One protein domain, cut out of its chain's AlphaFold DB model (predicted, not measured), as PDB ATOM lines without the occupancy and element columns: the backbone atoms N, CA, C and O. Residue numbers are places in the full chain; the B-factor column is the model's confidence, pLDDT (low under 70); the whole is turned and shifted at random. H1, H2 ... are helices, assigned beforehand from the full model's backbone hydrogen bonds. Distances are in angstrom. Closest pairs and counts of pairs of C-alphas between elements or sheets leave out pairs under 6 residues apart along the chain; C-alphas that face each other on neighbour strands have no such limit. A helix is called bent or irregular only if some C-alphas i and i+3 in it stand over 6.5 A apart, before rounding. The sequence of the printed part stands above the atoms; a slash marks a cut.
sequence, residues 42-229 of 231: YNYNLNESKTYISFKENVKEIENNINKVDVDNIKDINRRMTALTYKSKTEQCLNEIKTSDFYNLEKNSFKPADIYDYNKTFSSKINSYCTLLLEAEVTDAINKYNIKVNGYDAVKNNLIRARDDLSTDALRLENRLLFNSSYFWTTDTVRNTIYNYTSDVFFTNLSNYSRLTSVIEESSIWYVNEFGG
ATOM      1  N   TYR A  42     159.880 262.087 191.119       69.44
ATOM      2  CA  TYR A  42     161.254 261.981 191.595       69.44
ATOM      3  C   TYR A  42     161.784 260.590 191.326       69.44
ATOM      4  O   TYR A  42     161.162 259.637 191.771       69.44
ATOM      5  N   ASN A  43     162.907 260.469 190.616       68.19
ATOM      6  CA  ASN A  43     163.479 259.166 190.292       68.19
ATOM      7  C   ASN A  43     164.417 258.685 191.409       68.19
ATOM      8  O   ASN A  43     165.366 259.389 191.752       68.19
ATOM      9  N   TYR A  44     164.194 257.482 191.931       70.62
ATOM     10  CA  TYR A  44     165.064 256.829 192.908       70.62
ATOM     11  C   TYR A  44     165.083 255.318 192.667       70.62
ATOM     12  O   TYR A  44     164.034 254.705 192.467       70.62
ATOM     13  N   ASN A  45     166.270 254.708 192.699       69.94
ATOM     14  CA  ASN A  45     166.410 253.263 192.545       69.94
ATOM     15  C   ASN A  45     166.284 252.567 193.909       69.94
ATOM     16  O   ASN A  45     167.251 252.456 194.660       69.94
ATOM     17  N   LEU A  46     165.082 252.081 194.228       74.06
ATOM     18  CA  LEU A  46     164.808 251.387 195.493       74.06
ATOM     19  C   LEU A  46     165.560 250.066 195.638       74.06
ATOM     20  O   LEU A  46     165.867 249.661 196.758       74.06
ATOM     21  N   ASN A  47     165.896 249.423 194.520       70.75
ATOM     22  CA  ASN A  47     166.527 248.107 194.514       70.75
ATOM     23  C   ASN A  47     167.972 248.128 195.035       70.75
ATOM     24  O   ASN A  47     168.517 247.076 195.346       70.75
ATOM     25  N   GLU A  48     168.586 249.306 195.158       75.69
ATOM     26  CA  GLU A  48     169.925 249.482 195.741       75.69
ATOM     27  C   GLU A  48     169.876 249.938 197.210       75.69
ATOM     28  O   GLU A  48     170.899 249.977 197.898       75.69
ATOM     29  N   SER A  49     168.690 250.278 197.723       83.31
ATOM     30  CA  SER A  49     168.532 250.738 199.099       83.31
ATOM     31  C   SER A  49     168.602 249.565 200.073       83.31
ATOM     32  O   SER A  49     167.682 248.752 200.160       83.31
ATOM     33  N   LYS A  50     169.669 249.519 200.880       87.50
ATOM     34  CA  LYS A  50     169.833 248.522 201.954       87.50
ATOM     35  C   LYS A  50     168.635 248.482 202.904       87.50
ATOM     36  O   LYS A  50     168.224 247.405 203.316       87.50
ATOM     37  N   THR A  51     168.055 249.640 203.226       88.56
ATOM     38  CA  THR A  51     166.890 249.733 204.119       88.56
ATOM     39  C   THR A  51     165.644 249.119 203.486       88.56
ATOM     40  O   THR A  51     164.890 248.435 204.172       88.56
ATOM     41  N   TYR A  52     165.433 249.315 202.180       88.69
ATOM     42  CA  TYR A  52     164.302 248.711 201.468       88.69
ATOM     43  C   TYR A  52     164.463 247.200 201.301       88.69
ATOM     44  O   TYR A  52     163.504 246.458 201.506       88.69
ATOM     45  N   ILE A  53     165.680 246.740 200.998       89.06
ATOM     46  CA  ILE A  53     166.008 245.311 200.942       89.06
ATOM     47  C   ILE A  53     165.746 244.658 202.301       89.06
ATOM     48  O   ILE A  53     164.972 243.708 202.363       89.06
ATOM     49  N   SER A  54     166.294 245.219 203.386       90.19
ATOM     50  CA  SER A  54     166.075 244.704 204.743       90.19
ATOM     51  C   SER A  54     164.591 244.692 205.109       90.19
ATOM     52  O   SER A  54     164.083 243.675 205.554       90.19
ATOM     53  N   PHE A  55     163.844 245.764 204.832       93.38
ATOM     54  CA  PHE A  55     162.390 245.773 205.019       93.38
ATOM     55  C   PHE A  55     161.699 244.583 204.323       93.38
ATOM     56  O   PHE A  55     160.894 243.880 204.936       93.38
ATOM     57  N   LYS A  56     162.024 244.324 203.051       93.00
ATOM     58  CA  LYS A  56     161.464 243.201 202.285       93.00
ATOM     59  C   LYS A  56     161.888 241.839 202.831       93.00
ATOM     60  O   LYS A  56     161.089 240.903 202.792       93.00
ATOM     61  N   GLU A  57     163.128 241.712 203.288       94.38
ATOM     62  CA  GLU A  57     163.659 240.493 203.898       94.38
ATOM     63  C   GLU A  57     162.947 240.191 205.216       94.38
ATOM     64  O   GLU A  57     162.384 239.106 205.345       94.38
ATOM     65  N   ASN A  58     162.814 241.172 206.109       96.69
ATOM     66  CA  ASN A  58     162.113 241.007 207.379       96.69
ATOM     67  C   ASN A  58     160.652 240.571 207.168       96.69
ATOM     68  O   ASN A  58     160.167 239.684 207.862       96.69
ATOM     69  N   VAL A  59     159.940 241.118 206.168       96.88
ATOM     70  CA  VAL A  59     158.571 240.664 205.824       96.88
ATOM     71  C   VAL A  59     158.540 239.173 205.470       96.88
ATOM     72  O   VAL A  59     157.639 238.456 205.912       96.88
ATOM     73  N   LYS A  60     159.517 238.692 204.692       96.75
ATOM     74  CA  LYS A  60     159.633 237.266 204.346       96.75
ATOM     75  C   LYS A  60     159.994 236.422 205.565       96.75
ATOM     76  O   LYS A  60     159.474 235.323 205.720       96.75
ATOM     77  N   GLU A  61     160.875 236.913 206.430       97.44
ATOM     78  CA  GLU A  61     161.286 236.197 207.638       97.44
ATOM     79  C   GLU A  61     160.153 236.068 208.654       97.44
ATOM     80  O   GLU A  61     159.944 234.971 209.174       97.44
ATOM     81  N   ILE A  62     159.356 237.122 208.861       97.56
ATOM     82  CA  ILE A  62     158.142 237.066 209.686       97.56
ATOM     83  C   ILE A  62     157.198 235.983 209.154       97.56
ATOM     84  O   ILE A  62     156.756 235.125 209.919       97.56
ATOM     85  N   GLU A  63     156.913 235.991 207.846       97.31
ATOM     86  CA  GLU A  63     156.046 234.999 207.199       97.31
ATOM     87  C   GLU A  63     156.587 233.571 207.349       97.31
ATOM     88  O   GLU A  63     155.846 232.643 207.677       97.31
ATOM     89  N   ASN A  64     157.893 233.382 207.169       96.81
ATOM     90  CA  ASN A  64     158.532 232.088 207.378       96.81
ATOM     91  C   ASN A  64     158.420 231.638 208.840       96.81
ATOM     92  O   ASN A  64     158.113 230.478 209.105       96.81
ATOM     93  N   ASN A  65     158.648 232.536 209.798       96.31
ATOM     94  CA  ASN A  65     158.621 232.218 211.224       96.31
ATOM     95  C   ASN A  65     157.223 231.813 211.699       96.31
ATOM     96  O   ASN A  65     157.085 230.784 212.360       96.31
ATOM     97  N   ILE A  66     156.171 232.538 211.310       95.50
ATOM     98  CA  ILE A  66     154.804 232.169 211.714       95.50
ATOM     99  C   ILE A  66     154.334 230.838 211.109       95.50
ATOM    100  O   ILE A  66     153.501 230.151 211.705       95.50
ATOM    101  N   ASN A  67     154.896 230.446 209.961       95.06
ATOM    102  CA  ASN A  67     154.602 229.181 209.292       95.06
ATOM    103  C   ASN A  67     155.428 227.994 209.813       95.06
ATOM    104  O   ASN A  67     155.029 226.854 209.596       95.06
ATOM    105  N   LYS A  68     156.536 228.228 210.534       94.19
ATOM    106  CA  LYS A  68     157.320 227.158 211.186       94.19
ATOM    107  C   LYS A  68     156.582 226.493 212.347       94.19
ATOM    108  O   LYS A  68     156.890 225.355 212.686       94.19
ATOM    109  N   VAL A  69     155.655 227.202 212.990       93.44
ATOM    110  CA  VAL A  69     154.892 226.667 214.121       93.44
ATOM    111  C   VAL A  69     153.678 225.906 213.601       93.44
ATOM    112  O   VAL A  69     152.732 226.507 213.086       93.44
ATOM    113  N   ASP A  70     153.694 224.587 213.776       92.19
ATOM    114  CA  ASP A  70     152.527 223.740 213.540       92.19
ATOM    115  C   ASP A  70     151.569 223.837 214.734       92.19
ATOM    116  O   ASP A  70     151.695 223.141 215.745       92.19
ATOM    117  N   VAL A  71     150.617 224.759 214.615       91.12
ATOM    118  CA  VAL A  71     149.664 225.074 215.678       91.12
ATOM    119  C   VAL A  71     148.714 223.905 215.961       91.12
ATOM    120  O   VAL A  71     148.234 223.765 217.086       91.12
ATOM    121  N   ASP A  72     148.468 223.032 214.982       89.25
ATOM    122  CA  ASP A  72     147.572 221.886 215.144       89.25
ATOM    123  C   ASP A  72     148.204 220.766 215.980       89.25
ATOM    124  O   ASP A  72     147.487 220.022 216.653       89.25
ATOM    125  N   ASN A  73     149.538 220.712 216.040       90.88
ATOM    126  CA  ASN A  73     150.278 219.780 216.894       90.88
ATOM    127  C   ASN A  73     150.403 220.232 218.362       90.88
ATOM    128  O   ASN A  73     150.895 219.471 219.204       90.88
ATOM    129  N   ILE A  74     149.949 221.441 218.714       92.06
ATOM    130  CA  ILE A  74     149.960 221.920 220.102       92.06
ATOM    131  C   ILE A  74     148.833 221.226 220.884       92.06
ATOM    132  O   ILE A  74     147.656 221.550 220.738       92.06
ATOM    133  N   LYS A  75     149.207 220.272 221.748       90.06
ATOM    134  CA  LYS A  75     148.262 219.459 222.545       90.06
ATOM    135  C   LYS A  75     147.428 220.272 223.538       90.06
ATOM    136  O   LYS A  75     146.279 219.930 223.795       90.06
ATOM    137  N   ASP A  76     148.021 221.303 224.134       92.19
ATOM    138  CA  ASP A  76     147.335 222.166 225.094       92.19
ATOM    139  C   ASP A  76     146.419 223.144 224.350       92.19
ATOM    140  O   ASP A  76     146.888 223.991 223.587       92.19
ATOM    141  N   ILE A  77     145.107 223.024 224.576       92.94
ATOM    142  CA  ILE A  77     144.095 223.826 223.879       92.94
ATOM    143  C   ILE A  77     144.263 225.327 224.133       92.94
ATOM    144  O   ILE A  77     144.124 226.124 223.211       92.94
ATOM    145  N   ASN A  78     144.623 225.721 225.353       93.94
ATOM    146  CA  ASN A  78     144.787 227.117 225.737       93.94
ATOM    147  C   ASN A  78     146.016 227.719 225.043       93.94
ATOM    148  O   ASN A  78     145.933 228.796 224.453       93.94
ATOM    149  N   ARG A  79     147.138 226.989 225.025       94.19
ATOM    150  CA  ARG A  79     148.347 227.391 224.286       94.19
ATOM    151  C   ARG A  79     148.098 227.432 222.785       94.19
ATOM    152  O   ARG A  79     148.544 228.375 222.135       94.19
ATOM    153  N   ARG A  80     147.366 226.455 222.242       94.81
ATOM    154  CA  ARG A  80     146.978 226.416 220.827       94.81
ATOM    155  C   ARG A  80     146.170 227.652 220.446       94.81
ATOM    156  O   ARG A  80     146.483 228.292 219.450       94.81
ATOM    157  N   MET A  81     145.175 228.027 221.249       94.81
ATOM    158  CA  MET A  81     144.350 229.207 220.978       94.81
ATOM    159  C   MET A  81     145.156 230.512 221.018       94.81
ATOM    160  O   MET A  81     144.956 231.376 220.160       94.81
ATOM    161  N   THR A  82     146.100 230.659 221.950       94.88
ATOM    162  CA  THR A  82     146.992 231.830 221.962       94.88
ATOM    163  C   THR A  82     147.933 231.845 220.760       94.88
ATOM    164  O   THR A  82     148.096 232.892 220.133       94.88
ATOM    165  N   ALA A  83     148.500 230.695 220.384       95.50
ATOM    166  CA  ALA A  83     149.349 230.583 219.202       95.50
ATOM    167  C   ALA A  83     148.587 230.938 217.911       95.50
ATOM    168  O   ALA A  83     149.078 231.723 217.102       95.50
ATOM    169  N   LEU A  84     147.353 230.436 217.757       95.69
ATOM    170  CA  LEU A  84     146.455 230.798 216.652       95.69
ATOM    171  C   LEU A  84     146.171 232.299 216.623       95.69
ATOM    172  O   LEU A  84     146.170 232.899 215.549       95.69
ATOM    173  N   THR A  85     145.947 232.909 217.790       95.81
ATOM    174  CA  THR A  85     145.690 234.352 217.889       95.81
ATOM    175  C   THR A  85     146.900 235.141 217.395       95.81
ATOM    176  O   THR A  85     146.754 235.993 216.521       95.81
ATOM    177  N   TYR A  86     148.104 234.808 217.874       95.88
ATOM    178  CA  TYR A  86     149.339 235.442 217.411       95.88
ATOM    179  C   TYR A  86     149.523 235.295 215.897       95.88
ATOM    180  O   TYR A  86     149.754 236.288 215.199       95.88
ATOM    181  N   LYS A  87     149.388 234.065 215.383       96.38
ATOM    182  CA  LYS A  87     149.534 233.770 213.955       96.38
ATOM    183  C   LYS A  87     148.555 234.593 213.125       96.38
ATOM    184  O   LYS A  87     148.988 235.336 212.251       96.38
ATOM    185  N   SER A  88     147.268 234.554 213.466       95.94
ATOM    186  CA  SER A  88     146.218 235.269 212.736       95.94
ATOM    187  C   SER A  88     146.436 236.785 212.719       95.94
ATOM    188  O   SER A  88     146.283 237.423 211.678       95.94
ATOM    189  N   LYS A  89     146.830 237.387 213.848       95.94
ATOM    190  CA  LYS A  89     147.080 238.837 213.915       95.94
ATOM    191  C   LYS A  89     148.349 239.240 213.168       95.94
ATOM    192  O   LYS A  89     148.365 240.278 212.509       95.94
ATOM    193  N   THR A  90     149.377 238.396 213.187       96.06
ATOM    194  CA  THR A  90     150.587 238.618 212.387       96.06
ATOM    195  C   THR A  90     150.295 238.493 210.889       96.06
ATOM    196  O   THR A  90     150.756 239.323 210.111       96.06
ATOM    197  N   GLU A  91     149.475 237.524 210.470       95.88
ATOM    198  CA  GLU A  91     149.012 237.392 209.079       95.88
ATOM    199  C   GLU A  91     148.221 238.624 208.622       95.88
ATOM    200  O   GLU A  91     148.442 239.116 207.517       95.88
ATOM    201  N   GLN A  92     147.353 239.173 209.480       94.81
ATOM    202  CA  GLN A  92     146.643 240.425 209.195       94.81
ATOM    203  C   GLN A  92     147.614 241.595 208.999       94.81
ATOM    204  O   GLN A  92     147.508 242.310 208.005       94.81
ATOM    205  N   CYS A  93     148.599 241.759 209.889       95.56
ATOM    206  CA  CYS A  93     149.649 242.768 209.728       95.56
ATOM    207  C   CYS A  93     150.414 242.602 208.402       95.56
ATOM    208  O   CYS A  93     150.570 243.563 207.647       95.56
ATOM    209  N   LEU A  94     150.857 241.380 208.084       96.00
ATOM    210  CA  LEU A  94     151.563 241.094 206.834       96.00
ATOM    211  C   LEU A  94     150.702 241.398 205.610       96.00
ATOM    212  O   LEU A  94     151.223 241.909 204.623       96.00
ATOM    213  N   ASN A  95     149.402 241.108 205.662       95.38
ATOM    214  CA  ASN A  95     148.479 241.429 204.583       95.38
ATOM    215  C   ASN A  95     148.360 242.943 204.360       95.38
ATOM    216  O   ASN A  95     148.473 243.394 203.223       95.38
ATOM    217  N   GLU A  96     148.201 243.740 205.421       94.75
ATOM    218  CA  GLU A  96     148.169 245.210 205.315       94.75
ATOM    219  C   GLU A  96     149.485 245.770 204.749       94.75
ATOM    220  O   GLU A  96     149.470 246.653 203.893       94.75
ATOM    221  N   ILE A  97     150.635 245.215 205.151       94.44
ATOM    222  CA  ILE A  97     151.929 245.585 204.562       94.44
ATOM    223  C   ILE A  97     151.965 245.213 203.078       94.44
ATOM    224  O   ILE A  97     152.239 246.071 202.241       94.44
ATOM    225  N   LYS A  98     151.691 243.954 202.728       93.75
ATOM    226  CA  LYS A  98     151.847 243.431 201.362       93.75
ATOM    227  C   LYS A  98     150.859 244.025 200.366       93.75
ATOM    228  O   LYS A  98     151.158 244.041 199.179       93.75
ATOM    229  N   THR A  99     149.705 244.497 200.825       92.19
ATOM    230  CA  THR A  99     148.708 245.176 199.985       92.19
ATOM    231  C   THR A  99     148.941 246.682 199.893       92.19
ATOM    232  O   THR A  99     148.335 247.329 199.044       92.19
ATOM    233  N   SER A 100     149.835 247.247 200.712       90.75
ATOM    234  CA  SER A 100     150.171 248.668 200.638       90.75
ATOM    235  C   SER A 100     150.912 249.009 199.346       90.75
ATOM    236  O   SER A 100     151.789 248.268 198.883       90.75
ATOM    237  N   ASP A 101     150.617 250.190 198.807       87.81
ATOM    238  CA  ASP A 101     151.318 250.717 197.636       87.81
ATOM    239  C   ASP A 101     152.821 250.880 197.902       87.81
ATOM    240  O   ASP A 101     153.629 250.680 197.000       87.81
ATOM    241  N   PHE A 102     153.207 251.166 199.154       87.69
ATOM    242  CA  PHE A 102     154.608 251.289 199.558       87.69
ATOM    243  C   PHE A 102     155.368 249.960 199.446       87.69
ATOM    244  O   PHE A 102     156.515 249.927 199.005       87.69
ATOM    245  N   TYR A 103     154.745 248.834 199.811       88.56
ATOM    246  CA  TYR A 103     155.361 247.525 199.599       88.56
ATOM    247  C   TYR A 103     155.406 247.178 198.108       88.56
ATOM    248  O   TYR A 103     156.410 246.655 197.636       88.56
ATOM    249  N   ASN A 104     154.364 247.489 197.342       84.81
ATOM    250  CA  ASN A 104     154.302 247.185 195.906       84.81
ATOM    251  C   ASN A 104     154.895 248.293 195.024       84.81
ATOM    252  O   ASN A 104     154.480 248.473 193.880       84.81
ATOM    253  N   LEU A 105     155.880 249.031 195.540       79.94
ATOM    254  CA  LEU A 105     156.614 250.038 194.783       79.94
ATOM    255  C   LEU A 105     157.397 249.374 193.635       79.94
ATOM    256  O   LEU A 105     158.554 248.993 193.789       79.94
ATOM    257  N   GLU A 106     156.765 249.259 192.465       65.31
ATOM    258  CA  GLU A 106     157.418 248.906 191.191       65.31
ATOM    259  C   GLU A 106     157.999 250.134 190.476       65.31
ATOM    260  O   GLU A 106     158.636 250.037 189.426       65.31
ATOM    261  N   LYS A 107     157.758 251.328 191.023       62.84
ATOM    262  CA  LYS A 107     158.129 252.580 190.380       62.84
ATOM    263  C   LYS A 107     159.538 252.986 190.793       62.84
ATOM    264  O   LYS A 107     159.817 253.212 191.966       62.84
ATOM    265  N   ASN A 108     160.376 253.243 189.792       65.81
ATOM    266  CA  ASN A 108     161.616 254.003 189.959       65.81
ATOM    267  C   ASN A 108     161.347 255.492 190.199       65.81
ATOM    268  O   ASN A 108     162.294 256.274 190.183       65.81
ATOM    269  N   SER A 109     160.080 255.903 190.346       68.69
ATOM    270  CA  SER A 109     159.728 257.280 190.635       68.69
ATOM    271  C   SER A 109     158.481 257.458 191.497       68.69
ATOM    272  O   SER A 109     157.521 256.696 191.397       68.69
ATOM    273  N   PHE A 110     158.492 258.482 192.345       74.12
ATOM    274  CA  PHE A 110     157.383 258.822 193.238       74.12
ATOM    275  C   PHE A 110     157.066 260.313 193.185       74.12
ATOM    276  O   PHE A 110     157.935 261.143 192.911       74.12
ATOM    277  N   LYS A 111     155.809 260.659 193.440       76.00
ATOM    278  CA  LYS A 111     155.320 262.033 193.562       76.00
ATOM    279  C   LYS A 111     155.100 262.396 195.037       76.00
ATOM    280  O   LYS A 111     154.865 261.505 195.851       76.00
ATOM    281  N   PRO A 112     155.083 263.691 195.393       71.75
ATOM    282  CA  PRO A 112     154.679 264.154 196.724       71.75
ATOM    283  C   PRO A 112     153.347 263.580 197.221       71.75
ATOM    284  O   PRO A 112     153.241 263.210 198.389       71.75
ATOM    285  N   ALA A 113     152.350 263.468 196.336       74.56
ATOM    286  CA  ALA A 113     151.051 262.887 196.669       74.56
ATOM    287  C   ALA A 113     151.162 261.408 197.081       74.56
ATOM    288  O   ALA A 113     150.602 261.021 198.103       74.56
ATOM    289  N   ASP A 114     151.965 260.622 196.356       79.69
ATOM    290  CA  ASP A 114     152.190 259.210 196.676       79.69
ATOM    291  C   ASP A 114     152.747 259.061 198.106       79.69
ATOM    292  O   ASP A 114     152.296 258.230 198.884       79.69
ATOM    293  N   ILE A 115     153.688 259.927 198.500       80.44
ATOM    294  CA  ILE A 115     154.290 259.899 199.842       80.44
ATOM    295  C   ILE A 115     153.286 260.230 200.943       80.44
ATOM    296  O   ILE A 115     153.333 259.620 202.018       80.44
ATOM    297  N   TYR A 116     152.403 261.197 200.695       76.88
ATOM    298  CA  TYR A 116     151.328 261.523 201.623       76.88
ATOM    299  C   TYR A 116     150.435 260.300 201.859       76.88
ATOM    300  O   TYR A 116     150.182 259.938 203.012       76.88
ATOM    301  N   ASP A 117     150.043 259.613 200.785       83.19
ATOM    302  CA  ASP A 117     149.212 258.412 200.864       83.19
ATOM    303  C   ASP A 117     149.942 257.247 201.552       83.19
ATOM    304  O   ASP A 117     149.341 256.531 202.361       83.19
ATOM    305  N   TYR A 118     151.254 257.099 201.334       87.00
ATOM    306  CA  TYR A 118     152.077 256.107 202.035       87.00
ATOM    307  C   TYR A 118     152.130 256.362 203.541       87.00
ATOM    308  O   TYR A 118     151.943 255.426 204.321       87.00
ATOM    309  N   ASN A 119     152.351 257.613 203.956       83.81
ATOM    310  CA  ASN A 119     152.388 257.977 205.373       83.81
ATOM    311  C   ASN A 119     151.018 257.767 206.030       83.81
ATOM    312  O   ASN A 119     150.918 257.167 207.098       83.81
ATOM    313  N   LYS A 120     149.945 258.189 205.355       84.19
ATOM    314  CA  LYS A 120     148.574 258.013 205.839       84.19
ATOM    315  C   LYS A 120     148.216 256.536 205.997       84.19
ATOM    316  O   LYS A 120     147.632 256.150 207.009       84.19
ATOM    317  N   THR A 121     148.571 255.699 205.023       88.88
ATOM    318  CA  THR A 121     148.342 254.246 205.078       88.88
ATOM    319  C   THR A 121     149.140 253.607 206.212       88.88
ATOM    320  O   THR A 121     148.600 252.796 206.968       88.88
ATOM    321  N   PHE A 122     150.398 254.020 206.380       89.88
ATOM    322  CA  PHE A 122     151.244 253.549 207.469       89.88
ATOM    323  C   PHE A 122     150.648 253.887 208.843       89.88
ATOM    324  O   PHE A 122     150.448 252.995 209.665       89.88
ATOM    325  N   SER A 123     150.309 255.160 209.055       84.38
ATOM    326  CA  SER A 123     149.749 255.707 210.296       84.38
ATOM    327  C   SER A 123     148.411 255.059 210.664       84.38
ATOM    328  O   SER A 123     148.247 254.494 211.744       84.38
ATOM    329  N   SER A 124     147.450 255.100 209.737       82.94
ATOM    330  CA  SER A 124     146.058 254.742 210.024       82.94
ATOM    331  C   SER A 124     145.798 253.239 210.054       82.94
ATOM    332  O   SER A 124     144.919 252.792 210.790       82.94
ATOM    333  N   LYS A 125     146.551 252.455 209.275       87.94
ATOM    334  CA  LYS A 125     146.337 251.010 209.146       87.94
ATOM    335  C   LYS A 125     147.528 250.225 209.649       87.94
ATOM    336  O   LYS A 125     147.420 249.561 210.674       87.94
ATOM    337  N   ILE A 126     148.660 250.310 208.957       91.00
ATOM    338  CA  ILE A 126     149.761 249.363 209.157       91.00
ATOM    339  C   ILE A 126     150.252 249.402 210.602       91.00
ATOM    340  O   ILE A 126     150.241 248.366 211.255       91.00
ATOM    341  N   ASN A 127     150.588 250.574 211.147       88.06
ATOM    342  CA  ASN A 127     151.066 250.683 212.524       88.06
ATOM    343  C   ASN A 127     150.046 250.118 213.530       88.06
ATOM    344  O   ASN A 127     150.412 249.345 214.415       88.06
ATOM    345  N   SER A 128     148.760 250.429 213.347       86.44
ATOM    346  CA  SER A 128     147.670 249.942 214.202       86.44
ATOM    347  C   SER A 128     147.520 248.417 214.163       86.44
ATOM    348  O   SER A 128     147.457 247.781 215.212       86.44
ATOM    349  N   TYR A 129     147.501 247.803 212.978       87.12
ATOM    350  CA  TYR A 129     147.377 246.345 212.851       87.12
ATOM    351  C   TYR A 129     148.623 245.607 213.344       87.12
ATOM    352  O   TYR A 129     148.525 244.549 213.962       87.12
ATOM    353  N   CYS A 130     149.791 246.181 213.086       90.94
ATOM    354  CA  CYS A 130     151.074 245.541 213.308       90.94
ATOM    355  C   CYS A 130     151.583 245.670 214.749       90.94
ATOM    356  O   CYS A 130     152.196 244.736 215.256       90.94
ATOM    357  N   THR A 131     151.305 246.778 215.442       89.94
ATOM    358  CA  THR A 131     151.750 246.965 216.834       89.94
ATOM    359  C   THR A 131     150.602 246.872 217.829       89.94
ATOM    360  O   THR A 131     150.647 246.034 218.725       89.94
ATOM    361  N   LEU A 132     149.553 247.683 217.660       88.06
ATOM    362  CA  LEU A 132     148.465 247.795 218.633       88.06
ATOM    363  C   LEU A 132     147.609 246.528 218.684       88.06
ATOM    364  O   LEU A 132     147.436 245.958 219.757       88.06
ATOM    365  N   LEU A 133     147.075 246.083 217.545       87.56
ATOM    366  CA  LEU A 133     146.206 244.904 217.517       87.56
ATOM    367  C   LEU A 133     146.981 243.629 217.842       87.56
ATOM    368  O   LEU A 133     146.454 242.772 218.544       87.56
ATOM    369  N   LEU A 134     148.227 243.510 217.375       90.62
ATOM    370  CA  LEU A 134     149.072 242.368 217.711       90.62
ATOM    371  C   LEU A 134     149.349 242.298 219.220       90.62
ATOM    372  O   LEU A 134     149.174 241.240 219.820       90.62
ATOM    373  N   GLU A 135     149.750 243.405 219.851       93.75
ATOM    374  CA  GLU A 135     150.034 243.436 221.291       93.75
ATOM    375  C   GLU A 135     148.782 243.193 222.137       93.75
ATOM    376  O   GLU A 135     148.803 242.334 223.024       93.75
ATOM    377  N   ALA A 136     147.694 243.910 221.852       93.25
ATOM    378  CA  ALA A 136     146.476 243.845 222.649       93.25
ATOM    379  C   ALA A 136     145.834 242.453 222.593       93.25
ATOM    380  O   ALA A 136     145.562 241.849 223.626       93.25
ATOM    381  N   GLU A 137     145.662 241.893 221.394       95.12
ATOM    382  CA  GLU A 137     144.950 240.623 221.204       95.12
ATOM    383  C   GLU A 137     145.753 239.427 221.718       95.12
ATOM    384  O   GLU A 137     145.189 238.468 222.247       95.12
ATOM    385  N   VAL A 138     147.083 239.473 221.602       94.06
ATOM    386  CA  VAL A 138     147.946 238.421 222.149       94.06
ATOM    387  C   VAL A 138     147.989 238.510 223.674       94.06
ATOM    388  O   VAL A 138     147.884 237.475 224.333       94.06
ATOM    389  N   THR A 139     148.064 239.718 224.245       95.62
ATOM    390  CA  THR A 139     147.953 239.927 225.699       95.62
ATOM    391  C   THR A 139     146.619 239.394 226.220       95.62
ATOM    392  O   THR A 139     146.588 238.635 227.192       95.62
ATOM    393  N   ASP A 140     145.519 239.742 225.555       95.69
ATOM    394  CA  ASP A 140     144.181 239.301 225.933       95.69
ATOM    395  C   ASP A 140     144.040 237.783 225.828       95.69
ATOM    396  O   ASP A 140     143.489 237.162 226.735       95.69
ATOM    397  N   ALA A 141     144.591 237.155 224.785       95.00
ATOM    398  CA  ALA A 141     144.613 235.702 224.668       95.00
ATOM    399  C   ALA A 141     145.422 235.041 225.797       95.00
ATOM    400  O   ALA A 141     144.942 234.085 226.411       95.00
ATOM    401  N   ILE A 142     146.610 235.563 226.126       94.94
ATOM    402  CA  ILE A 142     147.441 235.051 227.229       94.94
ATOM    403  C   ILE A 142     146.673 235.094 228.553       94.94
ATOM    404  O   ILE A 142     146.625 234.090 229.267       94.94
ATOM    405  N   ASN A 143     146.033 236.227 228.847       95.12
ATOM    406  CA  ASN A 143     145.279 236.436 230.079       95.12
ATOM    407  C   ASN A 143     144.010 235.575 230.126       95.12
ATOM    408  O   ASN A 143     143.756 234.891 231.116       95.12
ATOM    409  N   LYS A 144     143.227 235.570 229.042       95.44
ATOM    410  CA  LYS A 144     141.962 234.832 228.932       95.44
ATOM    411  C   LYS A 144     142.159 233.328 229.083       95.44
ATOM    412  O   LYS A 144     141.360 232.674 229.748       95.44
ATOM    413  N   TYR A 145     143.201 232.781 228.459       94.44
ATOM    414  CA  TYR A 145     143.500 231.350 228.507       94.44
ATOM    415  C   TYR A 145     144.444 230.969 229.658       94.44
ATOM    416  O   TYR A 145     144.761 229.789 229.816       94.44
ATOM    417  N   ASN A 146     144.861 231.948 230.471       92.44
ATOM    418  CA  ASN A 146     145.719 231.788 231.644       92.44
ATOM    419  C   ASN A 146     146.969 230.935 231.359       92.44
ATOM    420  O   ASN A 146     147.281 229.989 232.088       92.44
ATOM    421  N   ILE A 147     147.664 231.234 230.257       91.62
ATOM    422  CA  ILE A 147     148.872 230.498 229.874       91.62
ATOM    423  C   ILE A 147     150.128 231.176 230.412       91.62
ATOM    424  O   ILE A 147     150.260 232.398 230.399       91.62
ATOM    425  N   LYS A 148     151.105 230.368 230.827       88.06
ATOM    426  CA  LYS A 148     152.440 230.868 231.154       88.06
ATOM    427  C   LYS A 148     153.292 230.902 229.888       88.06
ATOM    428  O   LYS A 148     153.568 229.851 229.307       88.06
ATOM    429  N   VAL A 149     153.713 232.099 229.495       89.38
ATOM    430  CA  VAL A 149     154.634 232.337 228.377       89.38
ATOM    431  C   VAL A 149     155.902 233.016 228.877       89.38
ATOM    432  O   VAL A 149     155.852 233.819 229.808       89.38
ATOM    433  N   ASN A 150     157.052 232.693 228.290       89.88
ATOM    434  CA  ASN A 150     158.329 233.265 228.713       89.88
ATOM    435  C   ASN A 150     158.734 234.395 227.775       89.88
ATOM    436  O   ASN A 150     158.641 234.255 226.562       89.88
ATOM    437  N   GLY A 151     159.219 235.510 228.323       88.06
ATOM    438  CA  GLY A 151     159.787 236.602 227.523       88.06
ATOM    439  C   GLY A 151     158.773 237.472 226.770       88.06
ATOM    440  O   GLY A 151     159.190 238.430 226.126       88.06
ATOM    441  N   TYR A 152     157.465 237.205 226.884       93.06
ATOM    442  CA  TYR A 152     156.442 238.014 226.213       93.06
ATOM    443  C   TYR A 152     156.428 239.471 226.691       93.06
ATOM    444  O   TYR A 152     156.228 240.364 225.879       93.06
ATOM    445  N   ASP A 153     156.726 239.744 227.965       93.25
ATOM    446  CA  ASP A 153     156.779 241.122 228.479       93.25
ATOM    447  C   ASP A 153     157.794 241.991 227.723       93.25
ATOM    448  O   ASP A 153     157.548 243.169 227.465       93.25
ATOM    449  N   ALA A 154     158.932 241.413 227.321       92.88
ATOM    450  CA  ALA A 154     159.925 242.121 226.519       92.88
ATOM    451  C   ALA A 154     159.387 242.427 225.113       92.88
ATOM    452  O   ALA A 154     159.498 243.562 224.652       92.88
ATOM    453  N   VAL A 155     158.741 241.443 224.477       93.50
ATOM    454  CA  VAL A 155     158.096 241.591 223.161       93.50
ATOM    455  C   VAL A 155     157.012 242.663 223.205       93.50
ATOM    456  O   VAL A 155     157.035 243.605 222.416       93.50
ATOM    457  N   LYS A 156     156.112 242.580 224.185       94.50
ATOM    458  CA  LYS A 156     155.065 243.565 224.449       94.50
ATOM    459  C   LYS A 156     155.639 244.972 224.606       94.50
ATOM    460  O   LYS A 156     155.189 245.902 223.941       94.50
ATOM    461  N   ASN A 157     156.670 245.136 225.432       94.56
ATOM    462  CA  ASN A 157     157.295 246.439 225.647       94.56
ATOM    463  C   ASN A 157     158.000 246.980 224.393       94.56
ATOM    464  O   ASN A 157     158.094 248.199 224.238       94.56
ATOM    465  N   ASN A 158     158.522 246.114 223.519       93.69
ATOM    466  CA  ASN A 158     159.093 246.523 222.235       93.69
ATOM    467  C   ASN A 158     157.992 246.958 221.254       93.69
ATOM    468  O   ASN A 158     158.133 248.010 220.635       93.69
ATOM    469  N   LEU A 159     156.876 246.221 221.172       93.31
ATOM    470  CA  LEU A 159     155.716 246.581 220.345       93.31
ATOM    471  C   LEU A 159     155.101 247.919 220.773       93.31
ATOM    472  O   LEU A 159     154.837 248.764 219.922       93.31
ATOM    473  N   ILE A 160     154.937 248.149 222.080       93.38
ATOM    474  CA  ILE A 160     154.425 249.416 222.627       93.38
ATOM    475  C   ILE A 160     155.362 250.579 222.286       93.38
ATOM    476  O   ILE A 160     154.912 251.600 221.773       93.38
ATOM    477  N   ARG A 161     156.674 250.421 222.510       92.88
ATOM    478  CA  ARG A 161     157.656 251.464 222.170       92.88
ATOM    479  C   ARG A 161     157.672 251.766 220.674       92.88
ATOM    480  O   ARG A 161     157.707 252.928 220.287       92.88
ATOM    481  N   ALA A 162     157.616 250.732 219.835       91.00
ATOM    482  CA  ALA A 162     157.532 250.905 218.391       91.00
ATOM    483  C   ALA A 162     156.263 251.664 217.998       91.00
ATOM    484  O   ALA A 162     156.354 252.634 217.256       91.00
ATOM    485  N   ARG A 163     155.102 251.283 218.541       90.00
ATOM    486  CA  ARG A 163     153.828 251.968 218.294       90.00
ATOM    487  C   ARG A 163     153.926 253.460 218.582       90.00
ATOM    488  O   ARG A 163     153.525 254.260 217.737       90.00
ATOM    489  N   ASP A 164     154.419 253.821 219.763       89.06
ATOM    490  CA  ASP A 164     154.423 255.202 220.247       89.06
ATOM    491  C   ASP A 164     155.403 256.069 219.437       89.06
ATOM    492  O   ASP A 164     155.045 257.163 218.986       89.06
ATOM    493  N   ASP A 165     156.598 255.545 219.151       87.75
ATOM    494  CA  ASP A 165     157.595 256.238 218.332       87.75
ATOM    495  C   ASP A 165     157.117 256.406 216.883       87.75
ATOM    496  O   ASP A 165     157.158 257.506 216.333       87.75
ATOM    497  N   LEU A 166     156.602 255.332 216.273       88.19
ATOM    498  CA  LEU A 166     156.122 255.344 214.890       88.19
ATOM    499  C   LEU A 166     154.884 256.233 214.721       88.19
ATOM    500  O   LEU A 166     154.749 256.892 213.693       88.19
ATOM    501  N   SER A 167     154.009 256.301 215.729       84.94
ATOM    502  CA  SER A 167     152.864 257.226 215.729       84.94
ATOM    503  C   SER A 167     153.323 258.678 215.826       84.94
ATOM    504  O   SER A 167     152.796 259.542 215.128       84.94
ATOM    505  N   THR A 168     154.330 258.950 216.660       83.50
ATOM    506  CA  THR A 168     154.914 260.290 216.799       83.50
ATOM    507  C   THR A 168     155.553 260.743 215.489       83.50
ATOM    508  O   THR A 168     155.317 261.868 215.039       83.50
ATOM    509  N   ASP A 169     156.315 259.865 214.838       79.88
ATOM    510  CA  ASP A 169     156.909 260.158 213.538       79.88
ATOM    511  C   ASP A 169     155.853 260.331 212.445       79.88
ATOM    512  O   ASP A 169     155.909 261.313 211.705       79.88
ATOM    513  N   ALA A 170     154.849 259.456 212.378       75.94
ATOM    514  CA  ALA A 170     153.763 259.572 211.409       75.94
ATOM    515  C   ALA A 170     152.990 260.894 211.557       75.94
ATOM    516  O   ALA A 170     152.766 261.593 210.566       75.94
ATOM    517  N   LEU A 171     152.667 261.296 212.792       72.94
ATOM    518  CA  LEU A 171     151.996 262.564 213.088       72.94
ATOM    519  C   LEU A 171     152.879 263.774 212.748       72.94
ATOM    520  O   LEU A 171     152.397 264.787 212.234       72.94
ATOM    521  N   ARG A 172     154.194 263.682 212.989       73.00
ATOM    522  CA  ARG A 172     155.160 264.705 212.561       73.00
ATOM    523  C   ARG A 172     155.166 264.850 211.040       73.00
ATOM    524  O   ARG A 172     155.225 265.977 210.549       73.00
ATOM    525  N   LEU A 173     155.099 263.744 210.302       71.94
ATOM    526  CA  LEU A 173     155.047 263.747 208.841       71.94
ATOM    527  C   LEU A 173     153.712 264.295 208.309       71.94
ATOM    528  O   LEU A 173     153.729 265.129 207.404       71.94
ATOM    529  N   GLU A 174     152.573 263.912 208.897       65.81
ATOM    530  CA  GLU A 174     151.247 264.435 208.527       65.81
ATOM    531  C   GLU A 174     151.167 265.953 208.724       65.81
ATOM    532  O   GLU A 174     150.796 266.683 207.803       65.81
ATOM    533  N   ASN A 175     151.598 266.447 209.889       64.00
ATOM    534  CA  ASN A 175     151.605 267.880 210.176       64.00
ATOM    535  C   ASN A 175     152.517 268.645 209.216       64.00
ATOM    536  O   ASN A 175     152.134 269.698 208.715       64.00
ATOM    537  N   ARG A 176     153.707 268.117 208.905       63.75
ATOM    538  CA  ARG A 176     154.624 268.774 207.963       63.75
ATOM    539  C   ARG A 176     154.061 268.848 206.538       63.75
ATOM    540  O   ARG A 176     154.318 269.833 205.854       63.75
ATOM    541  N   LEU A 177     153.266 267.863 206.105       58.34
ATOM    542  CA  LEU A 177     152.630 267.859 204.781       58.34
ATOM    543  C   LEU A 177     151.494 268.893 204.672       58.34
ATOM    544  O   LEU A 177     151.302 269.471 203.603       58.34
ATOM    545  N   LEU A 178     150.788 269.181 205.772       52.50
ATOM    546  CA  LEU A 178     149.703 270.173 205.818       52.50
ATOM    547  C   LEU A 178     150.196 271.632 205.765       52.50
ATOM    548  O   LEU A 178     149.476 272.495 205.272       52.50
ATOM    549  N   PHE A 179     151.426 271.924 206.204       48.06
ATOM    550  CA  PHE A 179     151.985 273.288 206.194       48.06
ATOM    551  C   PHE A 179     152.517 273.762 204.828       48.06
ATOM    552  O   PHE A 179     152.976 274.897 204.713       48.06
ATOM    553  N   ASN A 180     152.429 272.943 203.775       51.31
ATOM    554  CA  ASN A 180     152.911 273.328 202.444       51.31
ATOM    555  C   ASN A 180     151.893 274.157 201.626       51.31
ATOM    556  O   ASN A 180     152.179 274.550 200.501       51.31
ATOM    557  N   SER A 181     150.717 274.479 202.180       43.03
ATOM    558  CA  SER A 181     149.668 275.270 201.511       43.03
ATOM    559  C   SER A 181     149.939 276.782 201.530       43.03
ATOM    560  O   SER A 181     149.058 277.586 201.845       43.03
ATOM    561  N   SER A 182     151.172 277.190 201.248       47.06
ATOM    562  CA  SER A 182     151.514 278.605 201.168       47.06
ATOM    563  C   SER A 182     151.406 279.069 199.715       47.06
ATOM    564  O   SER A 182     152.214 278.667 198.883       47.06
ATOM    565  N   TYR A 183     150.401 279.898 199.409       49.50
ATOM    566  CA  TYR A 183     150.153 280.499 198.089       49.50
ATOM    567  C   TYR A 183     151.263 281.500 197.702       49.50
ATOM    568  O   TYR A 183     151.046 282.710 197.664       49.50
ATOM    569  N   PHE A 184     152.477 281.011 197.448       51.75
ATOM    570  CA  PHE A 184     153.601 281.815 196.974       51.75
ATOM    571  C   PHE A 184     153.985 281.435 195.543       51.75
ATOM    572  O   PHE A 184     153.779 280.309 195.093       51.75
ATOM    573  N   TRP A 185     154.546 282.400 194.814       45.78
ATOM    574  CA  TRP A 185     155.072 282.176 193.472       45.78
ATOM    575  C   TRP A 185     156.294 281.252 193.514       45.78
ATOM    576  O   TRP A 185     157.200 281.418 194.332       45.78
ATOM    577  N   THR A 186     156.313 280.288 192.602       51.31
ATOM    578  CA  THR A 186     157.312 279.222 192.510       51.31
ATOM    579  C   THR A 186     158.657 279.772 192.029       51.31
ATOM    580  O   THR A 186     158.766 280.250 190.898       51.31
ATOM    581  N   THR A 187     159.697 279.684 192.860       55.44
ATOM    582  CA  THR A 187     161.098 279.906 192.464       55.44
ATOM    583  C   THR A 187     161.840 278.570 192.385       55.44
ATOM    584  O   THR A 187     161.418 277.578 192.983       55.44
ATOM    585  N   ASP A 188     162.983 278.522 191.694       52.00
ATOM    586  CA  ASP A 188     163.848 277.331 191.678       52.00
ATOM    587  C   ASP A 188     164.241 276.873 193.100       52.00
ATOM    588  O   ASP A 188     164.395 275.677 193.355       52.00
ATOM    589  N   THR A 189     164.329 277.814 194.044       55.44
ATOM    590  CA  THR A 189     164.550 277.557 195.471       55.44
ATOM    591  C   THR A 189     163.381 276.803 196.107       55.44
ATOM    592  O   THR A 189     163.613 275.803 196.779       55.44
ATOM    593  N   VAL A 190     162.132 277.220 195.859       60.00
ATOM    594  CA  VAL A 190     160.928 276.523 196.357       60.00
ATOM    595  C   VAL A 190     160.873 275.097 195.810       60.00
ATOM    596  O   VAL A 190     160.655 274.149 196.561       60.00
ATOM    597  N   ARG A 191     161.190 274.916 194.525       58.50
ATOM    598  CA  ARG A 191     161.208 273.598 193.881       58.50
ATOM    599  C   ARG A 191     162.243 272.645 194.487       58.50
ATOM    600  O   ARG A 191     161.941 271.470 194.696       58.50
ATOM    601  N   ASN A 192     163.451 273.129 194.776       60.03
ATOM    602  CA  ASN A 192     164.484 272.330 195.443       60.03
ATOM    603  C   ASN A 192     164.110 272.012 196.898       60.03
ATOM    604  O   ASN A 192     164.387 270.913 197.372       60.03
ATOM    605  N   THR A 193     163.424 272.927 197.586       64.94
ATOM    606  CA  THR A 193     162.882 272.671 198.927       64.94
ATOM    607  C   THR A 193     161.821 271.573 198.899       64.94
ATOM    608  O   THR A 193     161.905 270.655 199.707       64.94
ATOM    609  N   ILE A 194     160.881 271.596 197.944       64.56
ATOM    610  CA  ILE A 194     159.874 270.532 197.788       64.56
ATOM    611  C   ILE A 194     160.545 269.193 197.443       64.56
ATOM    612  O   ILE A 194     160.150 268.168 197.992       64.56
ATOM    613  N   TYR A 195     161.583 269.187 196.596       65.50
ATOM    614  CA  TYR A 195     162.375 267.984 196.298       65.50
ATOM    615  C   TYR A 195     163.016 267.395 197.561       65.50
ATOM    616  O   TYR A 195     162.764 266.235 197.889       65.50
ATOM    617  N   ASN A 196     163.805 268.196 198.285       67.38
ATOM    618  CA  ASN A 196     164.502 267.744 199.491       67.38
ATOM    619  C   ASN A 196     163.496 267.264 200.536       67.38
ATOM    620  O   ASN A 196     163.659 266.199 201.116       67.38
ATOM    621  N   TYR A 197     162.400 268.000 200.690       73.00
ATOM    622  CA  TYR A 197     161.325 267.649 201.599       73.00
ATOM    623  C   TYR A 197     160.667 266.311 201.239       73.00
ATOM    624  O   TYR A 197     160.535 265.432 202.085       73.00
ATOM    625  N   THR A 198     160.280 266.131 199.976       73.44
ATOM    626  CA  THR A 198     159.634 264.900 199.502       73.44
ATOM    627  C   THR A 198     160.567 263.702 199.689       73.44
ATOM    628  O   THR A 198     160.155 262.662 200.193       73.44
ATOM    629  N   SER A 199     161.848 263.877 199.367       76.62
ATOM    630  CA  SER A 199     162.894 262.881 199.596       76.62
ATOM    631  C   SER A 199     163.053 262.531 201.084       76.62
ATOM    632  O   SER A 199     163.050 261.357 201.447       76.62
ATOM    633  N   ASP A 200     163.134 263.524 201.969       78.94
ATOM    634  CA  ASP A 200     163.302 263.304 203.411       78.94
ATOM    635  C   ASP A 200     162.113 262.553 204.024       78.94
ATOM    636  O   ASP A 200     162.293 261.635 204.833       78.94
ATOM    637  N   VAL A 201     160.886 262.903 203.621       79.50
ATOM    638  CA  VAL A 201     159.676 262.201 204.071       79.50
ATOM    639  C   VAL A 201     159.654 260.770 203.533       79.50
ATOM    640  O   VAL A 201     159.323 259.853 204.285       79.50
ATOM    641  N   PHE A 202     160.065 260.551 202.277       85.38
ATOM    642  CA  PHE A 202     160.194 259.207 201.708       85.38
ATOM    643  C   PHE A 202     161.109 258.321 202.561       85.38
ATOM    644  O   PHE A 202     160.719 257.227 202.970       85.38
ATOM    645  N   PHE A 203     162.320 258.799 202.854       85.38
ATOM    646  CA  PHE A 203     163.301 258.032 203.618       85.38
ATOM    647  C   PHE A 203     162.889 257.839 205.075       85.38
ATOM    648  O   PHE A 203     163.141 256.775 205.641       85.38
ATOM    649  N   THR A 204     162.200 258.818 205.664       86.75
ATOM    650  CA  THR A 204     161.618 258.666 207.003       86.75
ATOM    651  C   THR A 204     160.554 257.567 207.006       86.75
ATOM    652  O   THR A 204     160.604 256.680 207.854       86.75
ATOM    653  N   ASN A 205     159.649 257.550 206.019       87.25
ATOM    654  CA  ASN A 205     158.684 256.462 205.859       87.25
ATOM    655  C   ASN A 205     159.395 255.118 205.695       87.25
ATOM    656  O   ASN A 205     159.095 254.180 206.422       87.25
ATOM    657  N   LEU A 206     160.385 255.022 204.807       89.75
ATOM    658  CA  LEU A 206     161.143 253.788 204.611       89.75
ATOM    659  C   LEU A 206     161.778 253.275 205.915       89.75
ATOM    660  O   LEU A 206     161.697 252.085 206.223       89.75
ATOM    661  N   SER A 207     162.365 254.181 206.699       91.06
ATOM    662  CA  SER A 207     162.915 253.873 208.019       91.06
ATOM    663  C   SER A 207     161.836 253.380 208.988       91.06
ATOM    664  O   SER A 207     162.070 252.422 209.722       91.06
ATOM    665  N   ASN A 208     160.645 253.983 208.968       91.56
ATOM    666  CA  ASN A 208     159.512 253.578 209.801       91.56
ATOM    667  C   ASN A 208     159.018 252.167 209.457       91.56
ATOM    668  O   ASN A 208     158.823 251.356 210.362       91.56
ATOM    669  N   TYR A 209     158.877 251.846 208.167       92.69
ATOM    670  CA  TYR A 209     158.522 250.496 207.715       92.69
ATOM    671  C   TYR A 209     159.577 249.468 208.138       92.69
ATOM    672  O   TYR A 209     159.222 248.439 208.704       92.69
ATOM    673  N   SER A 210     160.864 249.761 207.927       93.50
ATOM    674  CA  SER A 210     161.966 248.870 208.317       93.50
ATOM    675  C   SER A 210     162.007 248.626 209.830       93.50
ATOM    676  O   SER A 210     162.111 247.481 210.276       93.50
ATOM    677  N   ARG A 211     161.848 249.684 210.633       93.44
ATOM    678  CA  ARG A 211     161.799 249.585 212.094       93.44
ATOM    679  C   ARG A 211     160.603 248.762 212.569       93.44
ATOM    680  O   ARG A 211     160.757 247.922 213.451       93.44
ATOM    681  N   LEU A 212     159.429 248.980 211.975       94.75
ATOM    682  CA  LEU A 212     158.229 248.210 212.287       94.75
ATOM    683  C   LEU A 212     158.441 246.718 212.010       94.75
ATOM    684  O   LEU A 212     158.181 245.889 212.880       94.75
ATOM    685  N   THR A 213     158.928 246.373 210.816       95.94
ATOM    686  CA  THR A 213     159.132 244.969 210.445       95.94
ATOM    687  C   THR A 213     160.203 244.303 211.292       95.94
ATOM    688  O   THR A 213     160.035 243.147 211.646       95.94
ATOM    689  N   SER A 214     161.253 245.020 211.694       95.81
ATOM    690  CA  SER A 214     162.264 244.488 212.617       95.81
ATOM    691  C   SER A 214     161.667 244.103 213.976       95.81
ATOM    692  O   SER A 214     161.909 243.002 214.463       95.81
ATOM    693  N   VAL A 215     160.804 244.941 214.557       95.75
ATOM    694  CA  VAL A 215     160.159 244.630 215.846       95.75
ATOM    695  C   VAL A 215     159.201 243.439 215.733       95.75
ATOM    696  O   VAL A 215     159.093 242.623 216.651       95.75
ATOM    697  N   ILE A 216     158.511 243.296 214.601       96.44
ATOM    698  CA  ILE A 216     157.605 242.158 214.376       96.44
ATOM    699  C   ILE A 216     158.368 240.877 214.075       96.44
ATOM    700  O   ILE A 216     157.939 239.801 214.486       96.44
ATOM    701  N   GLU A 217     159.511 240.974 213.414       96.94
ATOM    702  CA  GLU A 217     160.413 239.851 213.216       96.94
ATOM    703  C   GLU A 217     160.926 239.325 214.564       96.94
ATOM    704  O   GLU A 217     160.763 238.135 214.835       96.94
ATOM    705  N   GLU A 218     161.402 240.197 215.463       95.06
ATOM    706  CA  GLU A 218     161.770 239.822 216.841       95.06
ATOM    707  C   GLU A 218     160.614 239.122 217.573       95.06
ATOM    708  O   GLU A 218     160.789 238.068 218.194       95.06
ATOM    709  N   SER A 219     159.405 239.674 217.454       96.00
ATOM    710  CA  SER A 219     158.186 239.072 217.997       96.00
ATOM    711  C   SER A 219     157.904 237.691 217.380       96.00
ATOM    712  O   SER A 219     157.531 236.749 218.083       96.00
ATOM    713  N   SER A 220     158.127 237.520 216.074       96.81
ATOM    714  CA  SER A 220     157.926 236.248 215.371       96.81
ATOM    715  C   SER A 220     158.947 235.183 215.788       96.81
ATOM    716  O   SER A 220     158.606 234.003 215.869       96.81
ATOM    717  N   ILE A 221     160.174 235.591 216.125       96.06
ATOM    718  CA  ILE A 221     161.207 234.710 216.681       96.06
ATOM    719  C   ILE A 221     160.785 234.229 218.072       96.06
ATOM    720  O   ILE A 221     160.871 233.035 218.364       96.06
ATOM    721  N   TRP A 222     160.275 235.129 218.920       95.62
ATOM    722  CA  TRP A 222     159.694 234.743 220.208       95.62
ATOM    723  C   TRP A 222     158.555 233.730 220.039       95.62
ATOM    724  O   TRP A 222     158.543 232.710 220.726       95.62
ATOM    725  N   TYR A 223     157.646 233.966 219.090       95.88
ATOM    726  CA  TYR A 223     156.539 233.057 218.795       95.88
ATOM    727  C   TYR A 223     157.027 231.646 218.430       95.88
ATOM    728  O   TYR A 223     156.540 230.661 218.989       95.88
ATOM    729  N   VAL A 224     158.037 231.538 217.560       95.31
ATOM    730  CA  VAL A 224     158.661 230.248 217.221       95.31
ATOM    731  C   VAL A 224     159.267 229.584 218.459       95.31
ATOM    732  O   VAL A 224     159.065 228.392 218.673       95.31
ATOM    733  N   ASN A 225     159.972 230.339 219.300       93.62
ATOM    734  CA  ASN A 225     160.616 229.795 220.496       93.62
ATOM    735  C   ASN A 225     159.612 229.317 221.558       93.62
ATOM    736  O   ASN A 225     159.864 228.324 222.238       93.62
ATOM    737  N   GLU A 226     158.485 230.011 221.717       93.19
ATOM    738  CA  GLU A 226     157.489 229.707 222.750       93.19
ATOM    739  C   GLU A 226     156.493 228.615 222.314       93.19
ATOM    740  O   GLU A 226     156.034 227.829 223.151       93.19
ATOM    741  N   PHE A 227     156.165 228.534 221.018       93.06
ATOM    742  CA  PHE A 227     155.127 227.632 220.500       93.06
ATOM    743  C   PHE A 227     155.634 226.560 219.524       93.06
ATOM    744  O   PHE A 227     154.920 225.592 219.281       93.06
ATOM    745  N   GLY A 228     156.861 226.667 219.007       85.50
ATOM    746  CA  GLY A 228     157.434 225.739 218.022       85.50
ATOM    747  C   GLY A 228     157.891 224.379 218.565       85.50
ATOM    748  O   GLY A 228     158.431 223.581 217.809       85.50
ATOM    749  N   GLY A 229     157.696 224.095 219.858       67.88
ATOM    750  CA  GLY A 229     157.919 222.759 220.425       67.88
ATOM    751  C   GLY A 229     159.376 222.381 220.736       67.88
ATOM    752  O   GLY A 229     159.624 221.236 221.093       67.88
TER     753      GLY A 229
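This is residues 42 to 229 of the 231 residues of an uncharacterized protein of Mycoplasma sp. CAG:611 (UniProt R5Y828). H1, H2, bent H3 and H4 curve round the longest helix, H5, in an all-helix bundle; residues 181 to 193 stick out at one end. The 188 printed residues include five named helices, H1 to H5 in order. The rod spans 69 by 29 by 22 A, only just compact, close to loose, with radius of gyration of the C-alphas 19.1 A.

H5, residues 188 to 227, runs 58.1 A from C-alpha 188 at (163.848, 277.331, 191.678) to C-alpha 227 at (155.127, 227.632, 220.500). H4 is residues 152 to 178, 38.7 A; H2, 77 to 99, 32.4 A; H1, 50 to 68, 26.4 A. H3, 112 to 144, assigned as one helix by its hydrogen bonds, is bent: C-alphas 124 and 127 are 6.9 A apart. Its arms are H3a, 112 to 124, and H3b, 127 to 144.

H5, the hub, touches H1 with residues 206 to 224 alone; their closest C-alphas, Phe 55 and Ser 210, are 4.5 A apart. H4 and H5 form a hairpin, closest at C-alphas Val 155 and Ser 219, 5.7 A. H3a touches H4, closest at C-alphas Ser 123 and Ala 170, 5.7 A. H2 touches H3b, opposite ways at a shallow tilt of 6 degrees, closest at C-alphas Cys 93 and Cys 130, 4.7 A. H1 and H4 are apart. Every O i to N i+4 pair is within hydrogen-bond range in H1, H2, H3a, H4 and H5; in H3b, 12 of 14.

The farthest C-alphas, Lys 75 and Trp 185, are 69.5 A apart. The printed part has no cut; H2 to H3 is a long link. Residues 174 to 196 are among those with pLDDT under 70.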